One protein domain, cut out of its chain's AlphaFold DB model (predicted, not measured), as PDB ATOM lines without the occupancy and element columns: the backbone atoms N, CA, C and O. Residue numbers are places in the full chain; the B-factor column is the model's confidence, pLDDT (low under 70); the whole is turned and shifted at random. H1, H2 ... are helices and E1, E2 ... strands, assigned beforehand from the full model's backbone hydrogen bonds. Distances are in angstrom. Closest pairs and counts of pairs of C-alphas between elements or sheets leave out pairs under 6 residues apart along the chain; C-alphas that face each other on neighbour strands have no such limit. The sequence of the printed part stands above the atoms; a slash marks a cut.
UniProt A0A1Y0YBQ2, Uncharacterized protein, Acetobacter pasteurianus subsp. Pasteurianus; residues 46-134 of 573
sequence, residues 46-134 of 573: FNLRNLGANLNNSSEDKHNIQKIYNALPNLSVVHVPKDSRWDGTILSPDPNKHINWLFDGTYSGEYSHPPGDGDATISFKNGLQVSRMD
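What this domain is: This is residues 46 to 134 of the 573 residues of an uncharacterized protein of Acetobacter pasteurianus subsp. Pasteurianus (UniProt A0A1Y0YBQ2). Little regular structure is here: a small sheet, long links E1-E2 and E2-E3 over one face, and H1 off E1's side. Of 89 printed residues, 29 are in H1, E1, E2, E3 and E4, mixed class; the mixed sheet keeps that order. It is compact, radius of gyration of the C-alphas 11.8 A, spanning 31 by 26 by 20 A.

Where its parts are: Find H1, residues 59 to 71, 18.8 A long, from C-alpha 59 at (-15.938, 20.437, 43.828). Then come E1, residues 77 to 80, E2, 100 to 103, E3, 120 to 123, and E4, 129 to 132, ending at (-8.861, 32.443, 23.548).

How they stand to each other: H1, every O i to N i+4 pair within hydrogen-bond range, is not on the sheet. Parallel E1, E2 and E3 have N 78 and O 100 at 2.8 A and N 101 and O 120 at 2.9 A; antiparallel hairpin E3-E4 has N 121 and O 131 at 2.9 A.

The domain as a whole: The printed part has no cut, and pLDDT is under 70 at 34 residues, namely 87, 95 to 96 and 104 to 134.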
ATOM      1  N   PHE A  46     -14.748  14.664  21.552       83.12
ATOM      2  CA  PHE A  46     -15.212  14.045  22.781       83.12
ATOM      3  C   PHE A  46     -16.449  14.758  23.308       83.12
ATOM      4  O   PHE A  46     -16.646  15.942  23.069       83.12
ATOM      5  N   ASN A  47     -17.268  14.061  24.091       85.31
ATOM      6  CA  ASN A  47     -18.346  14.678  24.857       85.31
ATOM      7  C   ASN A  47     -18.009  14.604  26.348       85.31
ATOM      8  O   ASN A  47     -17.777  13.518  26.877       85.31
ATOM      9  N   LEU A  48     -17.999  15.750  27.032       86.31
ATOM     10  CA  LEU A  48     -17.520  15.869  28.408       86.31
ATOM     11  C   LEU A  48     -18.317  14.991  29.389       86.31
ATOM     12  O   LEU A  48     -17.737  14.396  30.296       86.31
ATOM     13  N   ARG A  49     -19.631  14.836  29.175       85.88
ATOM     14  CA  ARG A  49     -20.475  13.938  29.980       85.88
ATOM     15  C   ARG A  49     -20.156  12.472  29.720       85.88
ATOM     16  O   ARG A  49     -20.070  11.697  30.667       85.88
ATOM     17  N   ASN A  50     -19.931  12.093  28.462       87.94
ATOM     18  CA  ASN A  50     -19.564  10.716  28.106       87.94
ATOM     19  C   ASN A  50     -18.191  10.314  28.672       87.94
ATOM     20  O   ASN A  50     -17.930   9.129  28.850       87.94
ATOM     21  N   LEU A  51     -17.340  11.295  28.991       87.19
ATOM     22  CA  LEU A  51     -16.062  11.092  29.676       87.19
ATOM     23  C   LEU A  51     -16.178  11.041  31.212       87.19
ATOM     24  O   LEU A  51     -15.164  10.895  31.889       87.19
ATOM     25  N   GLY A  52     -17.394  11.126  31.766       86.06
ATOM     26  CA  GLY A  52     -17.660  10.957  33.198       86.06
ATOM     27  C   GLY A  52     -17.851  12.252  33.993       86.06
ATOM     28  O   GLY A  52     -17.876  12.200  35.221       86.06
ATOM     29  N   ALA A  53     -17.994  13.411  33.338       87.19
ATOM     30  CA  ALA A  53     -18.345  14.650  34.031       87.19
ATOM     31  C   ALA A  53     -19.843  14.701  34.385       87.19
ATOM     32  O   ALA A  53     -20.708  14.412  33.554       87.19
ATOM     33  N   ASN A  54     -20.152  15.147  35.602       87.75
ATOM     34  CA  ASN A  54     -21.516  15.332  36.103       87.75
ATOM     35  C   ASN A  54     -22.109  16.691  35.698       87.75
ATOM     36  O   ASN A  54     -23.329  16.859  35.712       87.75
ATOM     37  N   LEU A  55     -21.256  17.649  35.320       84.44
ATOM     38  CA  LEU A  55     -21.614  18.982  34.825       84.44
ATOM     39  C   LEU A  55     -22.484  19.796  35.800       84.44
ATOM     40  O   LEU A  55     -23.330  20.588  35.389       84.44
ATOM     41  N   ASN A  56     -22.295  19.598  37.103       85.31
ATOM     42  CA  ASN A  56     -23.056  20.237  38.177       85.31
ATOM     43  C   ASN A  56     -22.260  21.316  38.934       85.31
ATOM     44  O   ASN A  56     -22.801  21.929  39.854       85.31
ATOM     45  N   ASN A  57     -21.003  21.554  38.539       81.62
ATOM     46  CA  ASN A  57     -20.071  22.526  39.126       81.62
ATOM     47  C   ASN A  57     -19.679  22.274  40.591       81.62
ATOM     48  O   ASN A  57     -19.115  23.154  41.245       81.62
ATOM     49  N   SER A  58     -19.973  21.087  41.125       86.88
ATOM     50  CA  SER A  58     -19.506  20.691  42.454       86.88
ATOM     51  C   SER A  58     -17.980  20.569  42.484       86.88
ATOM     52  O   SER A  58     -17.334  20.361  41.457       86.88
ATOM     53  N   SER A  59     -17.381  20.653  43.673       86.31
ATOM     54  CA  SER A  59     -15.938  20.437  43.828       86.31
ATOM     55  C   SER A  59     -15.504  19.074  43.280       86.31
ATOM     56  O   SER A  59     -14.463  18.989  42.639       86.31
ATOM     57  N   GLU A  60     -16.301  18.024  43.483       89.00
ATOM     58  CA  GLU A  60     -16.037  16.684  42.944       89.00
ATOM     59  C   GLU A  60     -16.040  16.672  41.410       89.00
ATOM     60  O   GLU A  60     -15.119  16.152  40.785       89.00
ATOM     61  N   ASP A  61     -17.027  17.325  40.802       87.19
ATOM     62  CA  ASP A  61     -17.141  17.447  39.352       87.19
ATOM     63  C   ASP A  61     -15.958  18.216  38.745       87.19
ATOM     64  O   ASP A  61     -15.388  17.776  37.751       87.19
ATOM     65  N   LYS A  62     -15.477  19.284  39.401       83.62
ATOM     66  CA  LYS A  62     -14.254  20.000  38.988       83.62
ATOM     67  C   LYS A  62     -13.005  19.110  39.016       83.62
ATOM     68  O   LYS A  62     -12.178  19.187  38.110       83.62
ATOM     69  N   HIS A  63     -12.870  18.230  40.013       87.19
ATOM     70  CA  HIS A  63     -11.766  17.262  40.061       87.19
ATOM     71  C   HIS A  63     -11.900  16.182  38.978       87.19
ATOM     72  O   HIS A  63     -10.896  15.781  38.387       87.19
ATOM     73  N   ASN A  64     -13.119  15.727  38.682       88.44
ATOM     74  CA  ASN A  64     -13.366  14.774  37.599       88.44
ATOM     75  C   ASN A  64     -13.062  15.393  36.229       88.44
ATOM     76  O   ASN A  64     -12.373  14.775  35.421       88.44
ATOM     77  N   ILE A  65     -13.464  16.643  36.000       87.81
ATOM     78  CA  ILE A  65     -13.137  17.390  34.782       87.81
ATOM     79  C   ILE A  65     -11.623  17.617  34.660       87.81
ATOM     80  O   ILE A  65     -11.087  17.447  33.571       87.81
ATOM     81  N   GLN A  66     -10.897  17.880  35.755       88.56
ATOM     82  CA  GLN A  66      -9.427  17.939  35.726       88.56
ATOM     83  C   GLN A  66      -8.796  16.601  35.303       88.56
ATOM     84  O   GLN A  66      -7.831  16.585  34.537       88.56
ATOM     85  N   LYS A  67      -9.320  15.463  35.780       89.62
ATOM     86  CA  LYS A  67      -8.840  14.134  35.357       89.62
ATOM     87  C   LYS A  67      -9.088  13.902  33.867       89.62
ATOM     88  O   LYS A  67      -8.191  13.422  33.179       89.62
ATOM     89  N   ILE A  68     -10.272  14.280  33.384       90.12
ATOM     90  CA  ILE A  68     -10.628  14.225  31.962       90.12
ATOM     91  C   ILE A  68      -9.668  15.098  31.150       90.12
ATOM     92  O   ILE A  68      -9.022  14.593  30.236       90.12
ATOM     93  N   TYR A  69      -9.497  16.366  31.539       87.75
ATOM     94  CA  TYR A  69      -8.554  17.297  30.921       87.75
ATOM     95  C   TYR A  69      -7.156  16.690  30.834       87.75
ATOM     96  O   TYR A  69      -6.593  16.650  29.750       87.75
ATOM     97  N   ASN A  70      -6.620  16.123  31.919       87.50
ATOM     98  CA  ASN A  70      -5.292  15.501  31.929       87.50
ATOM     99  C   ASN A  70      -5.174  14.311  30.958       87.50
ATOM    100  O   ASN A  70      -4.109  14.113  30.375       87.50
ATOM    101  N   ALA A  71      -6.248  13.544  30.757       86.88
ATOM    102  CA  ALA A  71      -6.263  12.357  29.901       86.88
ATOM    103  C   ALA A  71      -6.440  12.663  28.404       86.88
ATOM    104  O   ALA A  71      -6.028  11.859  27.567       86.88
ATOM    105  N   LEU A  72      -7.037  13.806  28.055       85.38
ATOM    106  CA  LEU A  72      -7.280  14.186  26.662       85.38
ATOM    107  C   LEU A  72      -5.967  14.392  25.882       85.38
ATOM    108  O   LEU A  72      -5.012  14.943  26.427       85.38
ATOM    109  N   PRO A  73      -5.877  14.005  24.602       84.31
ATOM    110  CA  PRO A  73      -4.784  14.437  23.731       84.31
ATOM    111  C   PRO A  73      -4.728  15.966  23.570       84.31
ATOM    112  O   PRO A  73      -5.745  16.652  23.686       84.31
ATOM    113  N   ASN A  74      -3.551  16.513  23.258       78.19
ATOM    114  CA  ASN A  74      -3.445  17.907  22.817       78.19
ATOM    115  C   ASN A  74      -4.271  18.119  21.530       78.19
ATOM    116  O   ASN A  74      -4.322  17.223  20.689       78.19
ATOM    117  N   LEU A  75      -4.880  19.293  21.376       72.06
ATOM    118  CA  LEU A  75      -5.790  19.691  20.292       72.06
ATOM    119  C   LEU A  75      -7.127  18.938  20.247       72.06
ATOM    120  O   LEU A  75      -7.823  18.989  19.234       72.06
ATOM    121  N   SER A  76      -7.512  18.266  21.335       80.62
ATOM    122  CA  SER A  76      -8.825  17.615  21.416       80.62
ATOM    123  C   SER A  76      -9.958  18.629  21.296       80.62
ATOM    124  O   SER A  76      -9.863  19.754  21.790       80.62
ATOM    125  N   VAL A  77     -11.057  18.208  20.683       80.06
ATOM    126  CA  VAL A  77     -12.313  18.954  20.634       80.06
ATOM    127  C   VAL A  77     -13.271  18.323  21.635       80.06
ATOM    128  O   VAL A  77     -13.480  17.115  21.610       80.06
ATOM    129  N   VAL A  78     -13.840  19.104  22.549       82.62
ATOM    130  CA  VAL A  78     -14.686  18.594  23.632       82.62
ATOM    131  C   VAL A  78     -16.013  19.340  23.673       82.62
ATOM    132  O   VAL A  78     -16.072  20.517  24.015       82.62
ATOM    133  N   HIS A  79     -17.093  18.624  23.381       81.62
ATOM    134  CA  HIS A  79     -18.466  19.076  23.538       81.62
ATOM    135  C   HIS A  79     -18.867  19.116  25.011       81.62
ATOM    136  O   HIS A  79     -18.821  18.104  25.717       81.62
ATOM    137  N   VAL A  80     -19.307  20.284  25.463       80.88
ATOM    138  CA  VAL A  80     -19.906  20.536  26.768       80.88
ATOM    139  C   VAL A  80     -21.425  20.620  26.574       80.88
ATOM    140  O   VAL A  80     -21.908  21.589  25.984       80.88
ATOM    141  N   PRO A  81     -22.198  19.630  27.056       78.62
ATOM    142  CA  PRO A  81     -23.650  19.587  26.898       78.62
ATOM    143  C   PRO A  81     -24.383  20.862  27.340       78.62
ATOM    144  O   PRO A  81     -24.008  21.507  28.320       78.62
ATOM    145  N   LYS A  82     -25.492  21.175  26.655       71.81
ATOM    146  CA  LYS A  82     -26.346  22.361  26.873       71.81
ATOM    147  C   LYS A  82     -26.819  22.564  28.315       71.81
ATOM    148  O   LYS A  82     -27.083  23.688  28.723       71.81
ATOM    149  N   ASP A  83     -27.004  21.482  29.055       74.88
ATOM    150  CA  ASP A  83     -27.481  21.470  30.436       74.88
ATOM    151  C   ASP A  83     -26.342  21.539  31.469       74.88
ATOM    152  O   ASP A  83     -26.585  21.399  32.669       74.88
ATOM    153  N   SER A  84     -25.106  21.775  31.017       76.69
ATOM    154  CA  SER A  84     -23.948  21.948  31.885       76.69
ATOM    155  C   SER A  84     -24.061  23.191  32.766       76.69
ATOM    156  O   SER A  84     -24.320  24.300  32.298       76.69
ATOM    157  N   ARG A  85     -23.800  23.005  34.060       76.62
ATOM    158  CA  ARG A  85     -23.610  24.077  35.046       76.62
ATOM    159  C   ARG A  85     -22.137  24.353  35.338       76.62
ATOM    160  O   ARG A  85     -21.856  25.245  36.135       76.62
ATOM    161  N   TRP A  86     -21.216  23.584  34.750       78.19
ATOM    162  CA  TRP A  86     -19.778  23.787  34.929       78.19
ATOM    163  C   TRP A  86     -19.370  25.185  34.452       78.19
ATOM    164  O   TRP A  86     -19.769  25.627  33.375       78.19
ATOM    165  N   ASP A  87     -18.575  25.877  35.265       68.00
ATOM    166  CA  ASP A  87     -18.167  27.267  35.027       68.00
ATOM    167  C   ASP A  87     -16.979  27.427  34.061       68.00
ATOM    168  O   ASP A  87     -16.602  28.552  33.730       68.00
ATOM    169  N   GLY A  88     -16.413  26.321  33.567       70.44
ATOM    170  CA  GLY A  88     -15.259  26.330  32.664       70.44
ATOM    171  C   GLY A  88     -13.903  26.311  33.379       70.44
ATOM    172  O   GLY A  88     -12.873  26.361  32.719       70.44
ATOM    173  N   THR A  89     -13.867  26.230  34.715       73.06
ATOM    174  CA  THR A  89     -12.601  26.239  35.465       73.06
ATOM    175  C   THR A  89     -11.865  24.902  35.354       73.06
ATOM    176  O   THR A  89     -12.399  23.870  35.773       73.06
ATOM    177  N   ILE A  90     -10.612  24.946  34.894       79.44
ATOM    178  CA  ILE A  90      -9.604  23.884  35.040       79.44
ATOM    179  C   ILE A  90      -8.716  24.244  36.240       79.44
ATOM    180  O   ILE A  90      -8.212  25.360  36.329       79.44
ATOM    181  N   LEU A  91      -8.575  23.332  37.204       78.62
ATOM    182  CA  LEU A  91      -7.906  23.606  38.485       78.62
ATOM    183  C   LEU A  91      -6.382  23.741  38.333       78.62
ATOM    184  O   LEU A  91      -5.770  24.572  39.000       78.62
ATOM    185  N   SER A  92      -5.797  22.927  37.455       80.69
ATOM    186  CA  SER A  92      -4.362  22.849  37.172       80.69
ATOM    187  C   SER A  92      -4.132  22.755  35.655       80.69
ATOM    188  O   SER A  92      -3.958  21.647  35.140       80.69
ATOM    189  N   PRO A  93      -4.200  23.885  34.930       73.75
ATOM    190  CA  PRO A  93      -3.937  23.940  33.489       73.75
ATOM    191  C   PRO A  93      -2.490  23.550  33.117       73.75
ATOM    192  O   PRO A  93      -1.564  23.809  33.890       73.75
ATOM    193  N   ASP A  94      -2.293  22.946  31.939       72.25
ATOM    194  CA  ASP A  94      -0.981  22.627  31.353       72.25
ATOM    195  C   ASP A  94      -0.689  23.592  30.189       72.25
ATOM    196  O   ASP A  94      -1.314  23.477  29.135       72.25
ATOM    197  N   PRO A  95       0.315  24.482  30.305       65.00
ATOM    198  CA  PRO A  95       0.595  25.506  29.296       65.00
ATOM    199  C   PRO A  95       1.023  24.960  27.922       65.00
ATOM    200  O   PRO A  95       1.132  25.732  26.971       65.00
ATOM    201  N   ASN A  96       1.309  23.658  27.795       68.75
ATOM    202  CA  ASN A  96       1.649  23.013  26.519       68.75
ATOM    203  C   ASN A  96       0.471  22.242  25.902       68.75
ATOM    204  O   ASN A  96       0.642  21.553  24.888       68.75
ATOM    205  N   LYS A  97      -0.704  22.310  26.529       71.31
ATOM    206  CA  LYS A  97      -1.901  21.583  26.136       71.31
ATOM    207  C   LYS A  97      -2.999  22.559  25.741       71.31
ATOM    208  O   LYS A  97      -3.211  23.572  26.389       71.31
ATOM    209  N   HIS A  98      -3.689  22.226  24.661       72.94
ATOM    210  CA  HIS A  98      -4.718  23.056  24.059       72.94
ATOM    211  C   HIS A  98      -5.941  22.206  23.759       72.94
ATOM    212  O   HIS A  98      -5.859  21.222  23.025       72.94
ATOM    213  N   ILE A  99      -7.076  22.582  24.315       77.69
ATOM    214  CA  ILE A  99      -8.359  21.916  24.154       77.69
ATOM    215  C   ILE A  99      -9.348  22.922  23.558       77.69
ATOM    216  O   ILE A  99      -9.404  24.092  23.938       77.69
ATOM    217  N   ASN A 100     -10.126  22.463  22.580       75.38
ATOM    218  CA  ASN A 100     -11.210  23.236  21.990       75.38
ATOM    219  C   ASN A 100     -12.511  22.858  22.697       75.38
ATOM    220  O   ASN A 100     -13.031  21.764  22.488       75.38
ATOM    221  N   TRP A 101     -13.050  23.750  23.521       78.00
ATOM    222  CA  TRP A 101     -14.296  23.518  24.253       78.00
ATOM    223  C   TRP A 101     -15.494  24.048  23.456       78.00
ATOM    224  O   TRP A 101     -15.614  25.253  23.219       78.00
ATOM    225  N   LEU A 102     -16.392  23.148  23.046       75.00
ATOM    226  CA  LEU A 102     -17.616  23.451  22.304       75.00
ATOM    227  C   LEU A 102     -18.821  23.400  23.248       75.00
ATOM    228  O   LEU A 102     -19.252  22.322  23.637       75.00
ATOM    229  N   PHE A 103     -19.387  24.543  23.631       73.06
ATOM    230  CA  PHE A 103     -20.565  24.567  24.503       73.06
ATOM    231  C   PHE A 103     -21.855  24.448  23.680       73.06
ATOM    232  O   PHE A 103     -22.246  25.390  22.988       73.06
ATOM    233  N   ASP A 104     -22.567  23.323  23.814       65.88
ATOM    234  CA  ASP A 104     -23.780  22.981  23.049       65.88
ATOM    235  C   ASP A 104     -25.037  23.791  23.482       65.88
ATOM    236  O   ASP A 104     -26.176  23.433  23.161       65.88
ATOM    237  N   GLY A 105     -24.880  24.901  24.217       56.31
ATOM    238  CA  GLY A 105     -25.965  25.829  24.554       56.31
ATOM    239  C   GLY A 105     -25.661  26.826  25.683       56.31
ATOM    240  O   GLY A 105     -24.515  27.182  25.940       56.31
ATOM    241  N   THR A 106     -26.716  27.341  26.324       46.28
ATOM    242  CA  THR A 106     -26.663  28.376  27.375       46.28
ATOM    243  C   THR A 106     -26.073  27.853  28.686       46.28
ATOM    244  O   THR A 106     -26.694  27.025  29.344       46.28
ATOM    245  N   TYR A 107     -24.943  28.416  29.113       58.53
ATOM    246  CA  TYR A 107     -24.335  28.175  30.426       58.53
ATOM    247  C   TYR A 107     -24.893  29.116  31.514       58.53
ATOM    248  O   TYR A 107     -25.289  30.256  31.234       58.53
ATOM    249  N   SER A 108     -24.889  28.670  32.775       43.72
ATOM    250  CA  SER A 108     -25.305  29.470  33.939       43.72
ATOM    251  C   SER A 108     -24.199  30.431  34.410       43.72
ATOM    252  O   SER A 108     -23.125  29.968  34.776       43.72
ATOM    253  N   GLY A 109     -24.459  31.749  34.432       45.50
ATOM    254  CA  GLY A 109     -23.544  32.786  34.959       45.50
ATOM    255  C   GLY A 109     -23.543  34.099  34.151       45.50
ATOM    256  O   GLY A 109     -23.827  34.076  32.953       45.50
ATOM    257  N   GLU A 110     -23.249  35.237  34.797       32.91
ATOM    258  CA  GLU A 110     -23.203  36.586  34.178       32.91
ATOM    259  C   GLU A 110     -21.855  36.941  33.517       32.91
ATOM    260  O   GLU A 110     -21.793  37.891  32.742       32.91
ATOM    261  N   TYR A 111     -20.784  36.182  33.767       38.59
ATOM    262  CA  TYR A 111     -19.434  36.499  33.284       38.59
ATOM    263  C   TYR A 111     -18.995  35.615  32.105       38.59
ATOM    264  O   TYR A 111     -19.387  34.449  31.999       38.59
ATOM    265  N   SER A 112     -18.175  36.183  31.217       46.47
ATOM    266  CA  SER A 112     -17.443  35.469  30.163       46.47
ATOM    267  C   SER A 112     -16.511  34.423  30.782       46.47
ATOM    268  O   SER A 112     -15.905  34.693  31.819       46.47
ATOM    269  N   HIS A 113     -16.379  33.249  30.154       48.03
ATOM    270  CA  HIS A 113     -15.436  32.225  30.608       48.03
ATOM    271  C   HIS A 113     -14.025  32.824  30.731       48.03
ATOM    272  O   HIS A 113     -13.605  33.522  29.804       48.03
ATOM    273  N   PRO A 114     -13.284  32.568  31.823       44.69
ATOM    274  CA  PRO A 114     -11.849  32.788  31.828       44.69
ATOM    275  C   PRO A 114     -11.254  31.744  30.879       44.69
ATOM    276  O   PRO A 114     -11.345  30.553  31.179       44.69
ATOM    277  N   PRO A 115     -10.710  32.122  29.713       47.22
ATOM    278  CA  PRO A 115     -10.072  31.131  28.871       47.22
ATOM    279  C   PRO A 115      -8.795  30.710  29.614       47.22
ATOM    280  O   PRO A 115      -7.985  31.550  30.006       47.22
ATOM    281  N   GLY A 116      -8.675  29.424  29.929       44.78
ATOM    282  CA  GLY A 116      -7.432  28.877  30.464       44.78
ATOM    283  C   GLY A 116      -6.323  28.973  29.414       44.78
ATOM    284  O   GLY A 116      -6.629  28.927  28.226       44.78
ATOM    285  N   ASP A 117      -5.080  29.178  29.877       53.25
ATOM    286  CA  ASP A 117      -3.794  28.634  29.366       53.25
ATOM    287  C   ASP A 117      -3.490  28.454  27.857       53.25
ATOM    288  O   ASP A 117      -2.426  27.941  27.525       53.25
ATOM    289  N   GLY A 118      -4.309  28.955  26.935       51.91
ATOM    290  CA  GLY A 118      -4.183  28.785  25.483       51.91
ATOM    291  C   GLY A 118      -5.359  28.047  24.825       51.91
ATOM    292  O   GLY A 118      -5.350  27.874  23.605       51.91
ATOM    293  N   ASP A 119      -6.372  27.642  25.596       61.47
ATOM    294  CA  ASP A 119      -7.575  26.958  25.112       61.47
ATOM    295  C   ASP A 119      -8.494  27.889  24.299       61.47
ATOM    296  O   ASP A 119      -8.597  29.098  24.543       61.47
ATOM    297  N   ALA A 120      -9.215  27.306  23.334       66.50
ATOM    298  CA  ALA A 120     -10.244  27.998  22.561       66.50
ATOM    299  C   ALA A 120     -11.638  27.575  23.042       66.50
ATOM    300  O   ALA A 120     -11.963  26.391  23.103       66.50
ATOM    301  N   THR A 121     -12.483  28.551  23.362       66.62
ATOM    302  CA  THR A 121     -13.883  28.331  23.749       66.62
ATOM    303  C   THR A 121     -14.810  28.836  22.654       66.62
ATOM    304  O   THR A 121     -14.694  29.995  22.255       66.62
ATOM    305  N   ILE A 122     -15.746  27.994  22.205       68.69
ATOM    306  CA  ILE A 122     -16.816  28.361  21.266       68.69
ATOM    307  C   ILE A 122     -18.173  28.212  21.972       68.69
ATOM    308  O   ILE A 122     -18.481  27.150  22.515       68.69
ATOM    309  N   SER A 123     -18.987  29.274  21.977       64.56
ATOM    310  CA  SER A 123     -20.325  29.280  22.590       64.56
ATOM    311  C   SER A 123     -21.372  30.017  21.742       64.56
ATOM    312  O   SER A 123     -21.031  30.810  20.865       64.56
ATOM    313  N   PHE A 124     -22.657  29.757  22.024       59.09
ATOM    314  CA  PHE A 124     -23.808  30.280  21.264       59.09
ATOM    315  C   PHE A 124     -24.814  31.094  22.111       59.09
ATOM    316  O   PHE A 124     -25.971  31.252  21.722       59.09
ATOM    317  N   LYS A 125     -24.420  31.595  23.294       51.16
ATOM    318  CA  LYS A 125     -25.350  32.128  24.318       51.16
ATOM    319  C   LYS A 125     -26.145  33.371  23.887       51.16
ATOM    320  O   LYS A 125     -27.274  33.510  24.334       51.16
ATOM    321  N   ASN A 126     -25.590  34.230  23.025       48.41
ATOM    322  CA  ASN A 126     -26.230  35.451  22.494       48.41
ATOM    323  C   ASN A 126     -25.756  35.764  21.054       48.41
ATOM    324  O   ASN A 126     -25.651  36.920  20.655       48.41
ATOM    325  N   GLY A 127     -25.390  34.723  20.304       51.34
ATOM    326  CA  GLY A 127     -24.579  34.806  19.085       51.34
ATOM    327  C   GLY A 127     -23.346  33.905  19.188       51.34
ATOM    328  O   GLY A 127     -23.112  33.305  20.239       51.34
ATOM    329  N   LEU A 128     -22.577  33.788  18.103       57.28
ATOM    330  CA  LEU A 128     -21.312  33.050  18.101       57.28
ATOM    331  C   LEU A 128     -20.266  33.836  18.901       57.28
ATOM    332  O   LEU A 128     -19.846  34.914  18.486       57.28
ATOM    333  N   GLN A 129     -19.823  33.281  20.023       57.09
ATOM    334  CA  GLN A 129     -18.669  33.774  20.763       57.09
ATOM    335  C   GLN A 129     -17.519  32.792  20.583       57.09
ATOM    336  O   GLN A 129     -17.666  31.610  20.893       57.09
ATOM    337  N   VAL A 130     -16.365  33.301  20.150       63.19
ATOM    338  CA  VAL A 130     -15.107  32.560  20.207       63.19
ATOM    339  C   VAL A 130     -14.111  33.333  21.059       63.19
ATOM    340  O   VAL A 130     -13.966  34.545  20.916       63.19
ATOM    341  N   SER A 131     -13.475  32.664  22.014       58.38
ATOM    342  CA  SER A 131     -12.559  33.298  22.964       58.38
ATOM    343  C   SER A 131     -11.331  32.424  23.184       58.38
ATOM    344  O   SER A 131     -11.453  31.208  23.305       58.38
ATOM    345  N   ARG A 132     -10.156  33.056  23.230       60.06
ATOM    346  CA  ARG A 132      -8.861  32.443  23.548       60.06
ATOM    347  C   ARG A 132      -8.080  33.405  24.439       60.06
ATOM    348  O   ARG A 132      -8.108  34.610  24.198       60.06
ATOM    349  N   MET A 133      -7.381  32.880  25.437       56.19
ATOM    350  CA  MET A 133      -6.469  33.634  26.298       56.19
ATOM    351  C   MET A 133      -5.207  32.813  26.465       56.19
ATOM    352  O   MET A 133      -5.265  31.677  26.913       56.19
ATOM    353  N   ASP A 134      -4.073  33.408  26.130       52.81
ATOM    354  CA  ASP A 134      -2.781  32.817  26.427       52.81
ATOM    355  C   ASP A 134      -2.285  33.404  27.762       52.81
ATOM    356  O   ASP A 134      -2.224  34.625  27.931       52.81
TER     357      ASP A 134